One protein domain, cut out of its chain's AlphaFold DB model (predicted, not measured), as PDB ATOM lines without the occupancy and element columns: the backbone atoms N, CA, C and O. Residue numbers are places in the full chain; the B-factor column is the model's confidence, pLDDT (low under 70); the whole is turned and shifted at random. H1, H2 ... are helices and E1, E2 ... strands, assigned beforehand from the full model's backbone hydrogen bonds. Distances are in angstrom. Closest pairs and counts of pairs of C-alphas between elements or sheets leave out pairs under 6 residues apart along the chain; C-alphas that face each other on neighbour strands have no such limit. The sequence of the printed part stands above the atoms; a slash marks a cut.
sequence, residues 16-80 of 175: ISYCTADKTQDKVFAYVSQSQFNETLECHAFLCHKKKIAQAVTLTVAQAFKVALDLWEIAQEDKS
ATOM      1  N   ILE A  16      33.471  26.020   1.375       77.19
ATOM      2  CA  ILE A  16      32.868  25.066   0.443       77.19
ATOM      3  C   ILE A  16      32.577  25.801  -0.873       77.19
ATOM      4  O   ILE A  16      31.979  26.873  -0.862       77.19
ATOM      5  N   SER A  17      33.039  25.253  -1.998       79.00
ATOM      6  CA  SER A  17      32.921  25.880  -3.328       79.00
ATOM      7  C   SER A  17      31.931  25.158  -4.241       79.00
ATOM      8  O   SER A  17      31.428  25.737  -5.199       79.00
ATOM      9  N   TYR A  18      31.675  23.875  -3.983       83.12
ATOM     10  CA  TYR A  18      30.801  23.045  -4.806       83.12
ATOM     11  C   TYR A  18      30.196  21.919  -3.975       83.12
ATOM     12  O   TYR A  18      30.889  21.329  -3.148       83.12
ATOM     13  N   CYS A  19      28.931  21.586  -4.223       87.88
ATOM     14  CA  CYS A  19      28.270  20.423  -3.645       87.88
ATOM     15  C   CYS A  19      27.455  19.676  -4.706       87.88
ATOM     16  O   CYS A  19      26.937  20.282  -5.644       87.88
ATOM     17  N   THR A  20      27.322  18.360  -4.555       86.62
ATOM     18  CA  THR A  20      26.596  17.501  -5.491       86.62
ATOM     19  C   THR A  20      25.955  16.306  -4.789       86.62
ATOM     20  O   THR A  20      26.481  15.788  -3.803       86.62
ATOM     21  N   ALA A  21      24.821  15.856  -5.323       86.56
ATOM     22  CA  ALA A  21      24.273  14.529  -5.070       86.56
ATOM     23  C   ALA A  21      24.349  13.736  -6.378       86.56
ATOM     24  O   ALA A  21      23.870  14.201  -7.415       86.56
ATOM     25  N   ASP A  22      24.960  12.555  -6.339       82.06
ATOM     26  CA  ASP A  22      25.108  11.718  -7.529       82.06
ATOM     27  C   ASP A  22      23.746  11.134  -7.951       82.06
ATOM     28  O   ASP A  22      23.004  10.581  -7.139       82.06
ATOM     29  N   LYS A  23      23.418  11.253  -9.243       77.25
ATOM     30  CA  LYS A  23      22.196  10.704  -9.854       77.25
ATOM     31  C   LYS A  23      22.272   9.186 -10.052       77.25
ATOM     32  O   LYS A  23      21.246   8.533 -10.213       77.25
ATOM     33  N   THR A  24      23.482   8.633 -10.111       77.31
ATOM     34  CA  THR A  24      23.719   7.191 -10.249       77.31
ATOM     35  C   THR A  24      23.893   6.515  -8.890       77.31
ATOM     36  O   THR A  24      23.412   5.400  -8.696       77.31
ATOM     37  N   GLN A  25      24.488   7.220  -7.922       78.62
ATOM     38  CA  GLN A  25      24.546   6.840  -6.513       78.62
ATOM     39  C   GLN A  25      23.740   7.809  -5.654       78.62
ATOM     40  O   GLN A  25      24.266   8.602  -4.881       78.62
ATOM     41  N   ASP A  26      22.426   7.646  -5.730       80.44
ATOM     42  CA  ASP A  26      21.404   8.444  -5.048       80.44
ATOM     43  C   ASP A  26      21.577   8.620  -3.525       80.44
ATOM     44  O   ASP A  26      20.888   9.422  -2.901       80.44
ATOM     45  N   LYS A  27      22.438   7.816  -2.902       89.31
ATOM     46  CA  LYS A  27      22.737   7.831  -1.468       89.31
ATOM     47  C   LYS A  27      24.000   8.619  -1.132       89.31
ATOM     48  O   LYS A  27      24.310   8.731   0.045       89.31
ATOM     49  N   VAL A  28      24.732   9.126  -2.115       90.25
ATOM     50  CA  VAL A  28      26.013   9.800  -1.907       90.25
ATOM     51  C   VAL A  28      25.837  11.305  -2.051       90.25
ATOM     52  O   VAL A  28      25.317  11.798  -3.052       90.25
ATOM     53  N   PHE A  29      26.304  12.024  -1.040       90.50
ATOM     54  CA  PHE A  29      26.475  13.469  -1.050       90.50
ATOM     55  C   PHE A  29      27.968  13.784  -1.070       90.50
ATOM     56  O   PHE A  29      28.730  13.158  -0.337       90.50
ATOM     57  N   ALA A  30      28.399  14.749  -1.876       91.56
ATOM     58  CA  ALA A  30      29.787  15.189  -1.881       91.56
ATOM     59  C   ALA A  30      29.902  16.709  -1.962       91.56
ATOM     60  O   ALA A  30      29.078  17.374  -2.589       91.56
ATOM     61  N   TYR A  31      30.958  17.252  -1.365       89.88
ATOM     62  CA  TYR A  31      31.326  18.653  -1.508       89.88
ATOM     63  C   TYR A  31      32.833  18.832  -1.655       89.88
ATOM     64  O   TYR A  31      33.630  17.999  -1.227       89.88
ATOM     65  N   VAL A  32      33.219  19.950  -2.261       89.31
ATOM     66  CA  VAL A  32      34.612  20.380  -2.377       89.31
ATOM     67  C   VAL A  32      34.804  21.611  -1.512       89.31
ATOM     68  O   VAL A  32      34.068  22.591  -1.653       89.31
ATOM     69  N   SER A  33      35.792  21.562  -0.626       87.12
ATOM     70  CA  SER A  33      36.170  22.679   0.232       87.12
ATOM     71  C   SER A  33      37.640  23.021   0.086       87.12
ATOM     72  O   SER A  33      38.479  22.139  -0.076       87.12
ATOM     73  N   GLN A  34      37.961  24.304   0.198       83.19
ATOM     74  CA  GLN A  34      39.341  24.747   0.308       83.19
ATOM     75  C   GLN A  34      39.813  24.661   1.766       83.19
ATOM     76  O   GLN A  34      39.179  25.224   2.662       83.19
ATOM     77  N   SER A  35      40.939  23.981   1.992       78.31
ATOM     78  CA  SER A  35      41.606  23.894   3.292       78.31
ATOM     79  C   SER A  35      42.122  25.267   3.729       78.31
ATOM     80  O   SER A  35      42.786  25.955   2.952       78.31
ATOM     81  N   GLN A  36      41.847  25.668   4.975       71.44
ATOM     82  CA  GLN A  36      42.263  26.976   5.501       71.44
ATOM     83  C   GLN A  36      43.788  27.102   5.645       71.44
ATOM     84  O   GLN A  36      44.323  28.202   5.549       71.44
ATOM     85  N   PHE A  37      44.478  25.983   5.872       71.19
ATOM     86  CA  PHE A  37      45.907  25.972   6.192       71.19
ATOM     87  C   PHE A  37      46.799  25.700   4.982       71.19
ATOM     88  O   PHE A  37      47.901  26.228   4.910       71.19
ATOM     89  N   ASN A  38      46.328  24.877   4.041       69.94
ATOM     90  CA  ASN A  38      47.154  24.380   2.939       69.94
ATOM     91  C   ASN A  38      46.725  24.913   1.564       69.94
ATOM     92  O   ASN A  38      47.335  24.548   0.565       69.94
ATOM     93  N   GLU A  39      45.656  25.719   1.493       76.50
ATOM     94  CA  GLU A  39      45.023  26.203   0.249       76.50
ATOM     95  C   GLU A  39      44.604  25.094  -0.740       76.50
ATOM     96  O   GLU A  39      44.113  25.381  -1.835       76.50
ATOM     97  N   THR A  40      44.743  23.826  -0.354       82.31
ATOM     98  CA  THR A  40      44.398  22.651  -1.147       82.31
ATOM     99  C   THR A  40      42.889  22.479  -1.238       82.31
ATOM    100  O   THR A  40      42.159  22.720  -0.274       82.31
ATOM    101  N   LEU A  41      42.419  22.019  -2.397       85.19
ATOM    102  CA  LEU A  41      41.035  21.593  -2.576       85.19
ATOM    103  C   LEU A  41      40.881  20.163  -2.064       85.19
ATOM    104  O   LEU A  41      41.545  19.245  -2.543       85.19
ATOM    105  N   GLU A  42      39.988  19.985  -1.104       85.94
ATOM    106  CA  GLU A  42      39.654  18.698  -0.512       85.94
ATOM    107  C   GLU A  42      38.239  18.305  -0.933       85.94
ATOM    108  O   GLU A  42      37.304  19.103  -0.845       85.94
ATOM    109  N   CYS A  43      38.086  17.069  -1.407       89.62
ATOM    110  CA  CYS A  43      36.793  16.495  -1.754       89.62
ATOM    111  C   CYS A  43      36.328  15.593  -0.612       89.62
ATOM    112  O   CYS A  43      37.021  14.642  -0.250       89.62
ATOM    113  N   HIS A  44      35.149  15.883  -0.075       87.56
ATOM    114  CA  HIS A  44      34.529  15.145   1.016       87.56
ATOM    115  C   HIS A  44      33.266  14.470   0.495       87.56
ATOM    116  O   HIS A  44      32.393  15.137  -0.059       87.56
ATOM    117  N   ALA A  45      33.171  13.152   0.656       92.06
ATOM    118  CA  ALA A  45      32.030  12.358   0.212       92.06
ATOM    119  C   ALA A  45      31.429  11.579   1.385       92.06
ATOM    120  O   ALA A  45      32.136  10.915   2.141       92.06
ATOM    121  N   PHE A  46      30.109  11.641   1.502       89.94
ATOM    122  CA  PHE A  46      29.321  11.039   2.564       89.94
ATOM    123  C   PHE A  46      28.308  10.076   1.960       89.94
ATOM    124  O   PHE A  46      27.534  10.436   1.071       89.94
ATOM    125  N   LEU A  47      28.293   8.848   2.476       93.06
ATOM    126  CA  LEU A  47      27.284   7.853   2.139       93.06
ATOM    127  C   LEU A  47      26.131   7.926   3.148       93.06
ATOM    128  O   LEU A  47      26.306   7.691   4.342       93.06
ATOM    129  N   CYS A  48      24.935   8.219   2.660       88.00
ATOM    130  CA  CYS A  48      23.706   8.279   3.438       88.00
ATOM    131  C   CYS A  48      22.924   6.957   3.368       88.00
ATOM    132  O   CYS A  48      22.923   6.239   2.369       88.00
ATOM    133  N   HIS A  49      22.138   6.661   4.403       87.56
ATOM    134  CA  HIS A  49      21.282   5.465   4.424       87.56
ATOM    135  C   HIS A  49      20.088   5.564   3.457       87.56
ATOM    136  O   HIS A  49      19.622   4.554   2.915       87.56
ATOM    137  N   LYS A  50      19.592   6.781   3.204       89.25
ATOM    138  CA  LYS A  50      18.417   7.060   2.364       89.25
ATOM    139  C   LYS A  50      18.740   8.150   1.343       89.25
ATOM    140  O   LYS A  50      19.362   9.149   1.695       89.25
ATOM    141  N   LYS A  51      18.217   8.008   0.118       89.25
ATOM    142  CA  LYS A  51      18.351   9.015  -0.954       89.25
ATOM    143  C   LYS A  51      17.856  10.393  -0.530       89.25
ATOM    144  O   LYS A  51      18.506  11.401  -0.766       89.25
ATOM    145  N   LYS A  52      16.701  10.421   0.138       91.12
ATOM    146  CA  LYS A  52      16.067  11.659   0.600       91.12
ATOM    147  C   LYS A  52      16.950  12.447   1.570       91.12
ATOM    148  O   LYS A  52      16.886  13.665   1.557       91.12
ATOM    149  N   ILE A  53      17.803  11.767   2.344       91.88
ATOM    150  CA  ILE A  53      18.761  12.426   3.240       91.88
ATOM    151  C   ILE A  53      19.858  13.103   2.418       91.88
ATOM    152  O   ILE A  53      20.090  14.288   2.605       91.88
ATOM    153  N   ALA A  54      20.473  12.391   1.468       88.81
ATOM    154  CA  ALA A  54      21.500  12.975   0.601       88.81
ATOM    155  C   ALA A  54      20.960  14.192  -0.172       88.81
ATOM    156  O   ALA A  54      21.608  15.231  -0.222       88.81
ATOM    157  N   GLN A  55      19.736  14.094  -0.701       88.44
ATOM    158  CA  GLN A  55      19.069  15.212  -1.372       88.44
ATOM    159  C   GLN A  55      18.793  16.387  -0.432       88.44
ATOM    160  O   GLN A  55      19.095  17.520  -0.793       88.44
ATOM    161  N   ALA A  56      18.246  16.129   0.760       91.62
ATOM    162  CA  ALA A  56      17.976  17.172   1.744       91.62
ATOM    163  C   ALA A  56      19.262  17.906   2.139       91.62
ATOM    164  O   ALA A  56      19.287  19.130   2.108       91.62
ATOM    165  N   VAL A  57      20.350  17.175   2.406       90.81
ATOM    166  CA  VAL A  57      21.659  17.765   2.728       90.81
ATOM    167  C   VAL A  57      22.153  18.659   1.590       90.81
ATOM    168  O   VAL A  57      22.511  19.809   1.839       90.81
ATOM    169  N   THR A  58      22.118  18.186   0.339       90.25
ATOM    170  CA  THR A  58      22.503  19.007  -0.821       90.25
ATOM    171  C   THR A  58      21.658  20.269  -0.933       90.25
ATOM    172  O   THR A  58      22.203  21.347  -1.161       90.25
ATOM    173  N   LEU A  59      20.338  20.152  -0.764       89.81
ATOM    174  CA  LEU A  59      19.428  21.293  -0.828       89.81
ATOM    175  C   LEU A  59      19.722  22.300   0.283       89.81
ATOM    176  O   LEU A  59      19.810  23.489  -0.004       89.81
ATOM    177  N   THR A  60      19.950  21.850   1.518       90.81
ATOM    178  CA  THR A  60      20.308  22.731   2.638       90.81
ATOM    179  C   THR A  60      21.629  23.456   2.388       90.81
ATOM    180  O   THR A  60      21.727  24.655   2.637       90.81
ATOM    181  N   VAL A  61      22.641  22.767   1.849       89.00
ATOM    182  CA  VAL A  61      23.928  23.394   1.509       89.00
ATOM    183  C   VAL A  61      23.764  24.411   0.374       89.00
ATOM    184  O   VAL A  61      24.284  25.520   0.469       89.00
ATOM    185  N   ALA A  62      22.983  24.091  -0.660       86.06
ATOM    186  CA  ALA A  62      22.681  25.019  -1.750       86.06
ATOM    187  C   ALA A  62      21.883  26.248  -1.275       86.06
ATOM    188  O   ALA A  62      22.149  27.371  -1.704       86.06
ATOM    189  N   GLN A  63      20.928  26.051  -0.363       86.38
ATOM    190  CA  GLN A  63      20.162  27.133   0.258       86.38
ATOM    191  C   GLN A  63      21.051  28.035   1.103       86.38
ATOM    192  O   GLN A  63      20.931  29.254   0.998       86.38
ATOM    193  N   ALA A  64      21.962  27.454   1.890       85.44
ATOM    194  CA  ALA A  64      22.971  28.223   2.595       85.44
ATOM    195  C   ALA A  64      23.728  29.079   1.577       85.44
ATOM    196  O   ALA A  64      23.628  30.299   1.659       85.44
ATOM    197  N   PHE A  65      24.354  28.475   0.555       84.12
ATOM    198  CA  PHE A  65      25.102  29.200  -0.483       84.12
ATOM    199  C   PHE A  65      24.362  30.403  -1.038       84.12
ATOM    200  O   PHE A  65      24.947  31.481  -1.077       84.12
ATOM    201  N   LYS A  66      23.083  30.239  -1.380       84.44
ATOM    202  CA  LYS A  66      22.233  31.343  -1.821       84.44
ATOM    203  C   LYS A  66      22.177  32.470  -0.787       84.44
ATOM    204  O   LYS A  66      22.525  33.597  -1.109       84.44
ATOM    205  N   VAL A  67      21.830  32.162   0.464       86.81
ATOM    206  CA  VAL A  67      21.674  33.168   1.527       86.81
ATOM    207  C   VAL A  67      22.947  33.977   1.763       86.81
ATOM    208  O   VAL A  67      22.857  35.195   1.883       86.81
ATOM    209  N   ALA A  68      24.138  33.366   1.835       82.19
ATOM    210  CA  ALA A  68      25.337  34.199   2.009       82.19
ATOM    211  C   ALA A  68      25.898  34.792   0.717       82.19
ATOM    212  O   ALA A  68      26.682  35.732   0.830       82.19
ATOM    213  N   LEU A  69      25.489  34.329  -0.473       80.38
ATOM    214  CA  LEU A  69      25.671  35.106  -1.706       80.38
ATOM    215  C   LEU A  69      24.882  36.409  -1.597       80.38
ATOM    216  O   LEU A  69      25.484  37.475  -1.685       80.38
ATOM    217  N   ASP A  70      23.592  36.313  -1.269       84.50
ATOM    218  CA  ASP A  70      22.706  37.467  -1.119       84.50
ATOM    219  C   ASP A  70      23.272  38.454  -0.072       84.50
ATOM    220  O   ASP A  70      23.394  39.652  -0.325       84.50
ATOM    221  N   LEU A  71      23.712  37.961   1.095       84.12
ATOM    222  CA  LEU A  71      24.325  38.809   2.131       84.12
ATOM    223  C   LEU A  71      25.672  39.417   1.708       84.12
ATOM    224  O   LEU A  71      25.980  40.549   2.091       84.12
ATOM    225  N   TRP A  72      26.500  38.683   0.958       83.69
ATOM    226  CA  TRP A  72      27.778  39.192   0.459       83.69
ATOM    227  C   TRP A  72      27.573  40.295  -0.585       83.69
ATOM    228  O   TRP A  72      28.277  41.307  -0.533       83.69
ATOM    229  N   GLU A  73      26.590  40.143  -1.475       82.56
ATOM    230  CA  GLU A  73      26.212  41.157  -2.462       82.56
ATOM    231  C   GLU A  73      25.734  42.446  -1.778       82.56
ATOM    232  O   GLU A  73      26.238  43.529  -2.089       82.56
ATOM    233  N   ILE A  74      24.863  42.328  -0.767       82.06
ATOM    234  CA  ILE A  74      24.391  43.470   0.038       82.06
ATOM    235  C   ILE A  74      25.571  44.183   0.723       82.06
ATOM    236  O   ILE A  74      25.705  45.405   0.649       82.06
ATOM    237  N   ALA A  75      26.483  43.429   1.345       79.69
ATOM    238  CA  ALA A  75      27.646  43.999   2.030       79.69
ATOM    239  C   ALA A  75      28.666  44.650   1.072       79.69
ATOM    240  O   ALA A  75      29.400  45.562   1.469       79.69
ATOM    241  N   GLN A  76      28.746  44.188  -0.177       76.31
ATOM    242  CA  GLN A  76      29.580  44.799  -1.214       76.31
ATOM    243  C   GLN A  76      29.000  46.128  -1.717       76.31
ATOM    244  O   GLN A  76      29.762  47.057  -2.015       76.31
ATOM    245  N   GLU A  77      27.674  46.272  -1.751       65.69
ATOM    246  CA  GLU A  77      27.028  47.530  -2.136       65.69
ATOM    247  C   GLU A  77      27.323  48.662  -1.128       65.69
ATOM    248  O   GLU A  77      27.620  49.794  -1.527       65.69
ATOM    249  N   ASP A  78      27.358  48.359   0.174       58.62
ATOM    250  CA  ASP A  78      27.637  49.351   1.227       58.62
ATOM    251  C   ASP A  78      29.093  49.843   1.249       58.62
ATOM    252  O   ASP A  78      29.372  51.011   1.551       58.62
ATOM    253  N   LYS A  79      30.050  48.999   0.846       56.31
ATOM    254  CA  LYS A  79      31.465  49.400   0.725       56.31
ATOM    255  C   LYS A  79      31.704  50.395  -0.413       56.31
ATOM    256  O   LYS A  79      32.658  51.171  -0.361       56.31
ATOM    257  N   SER A  80      30.811  50.431  -1.399       53.84
ATOM    258  CA  SER A  80      30.927  51.287  -2.587       53.84
ATOM    259  C   SER A  80      30.475  52.736  -2.343       53.84
ATOM    260  O   SER A  80      30.840  53.639  -3.099       53.84
TER     261      SER A  80
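What this domain is: This is residues 16 to 80 of the 175 residues of the protein "low density lipoprotein receptor adapter protein 1-like" of Salmo salar (UniProt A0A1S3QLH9). A small antiparallel sheet, the meander E1 - E2 - E3 of successive neighbour strands, has long helix H1 over one face in two layers. Residues 66 to 80 stick out. The printed part has 65 residues with three named strands, then one named helix, mixed in class; it is loose, radius of gyration of the C-alphas 14.7 A, spanning 46 by 28 by 15 A.

Where its parts are: E2 is residues 28 to 34, E3 41 to 47, E1 16 to 21, beginning at C-alpha (32.868, 25.066, 0.443). H1 is residues 51 to 79, 42.5 A from first to last C-alpha, the last at (31.465, 49.400, 0.725).

How they stand to each other: Hairpin E1 and E2 has N 20 and O 30 within hydrogen-bond range, 2.8 A; hairpin E2 and E3 has N 31 and O 44, 2.9 A. H1 is on the sheet; the closest C-alphas of E2 and H1, Phe 29 and Ala 54, are 5.3 A apart. H1 has 24 of 25 O i to N i+4 pairs within range.

The domain as a whole: The printed part has no cut or long link; pLDDT is under 70 at residues 38 and 77 to 80.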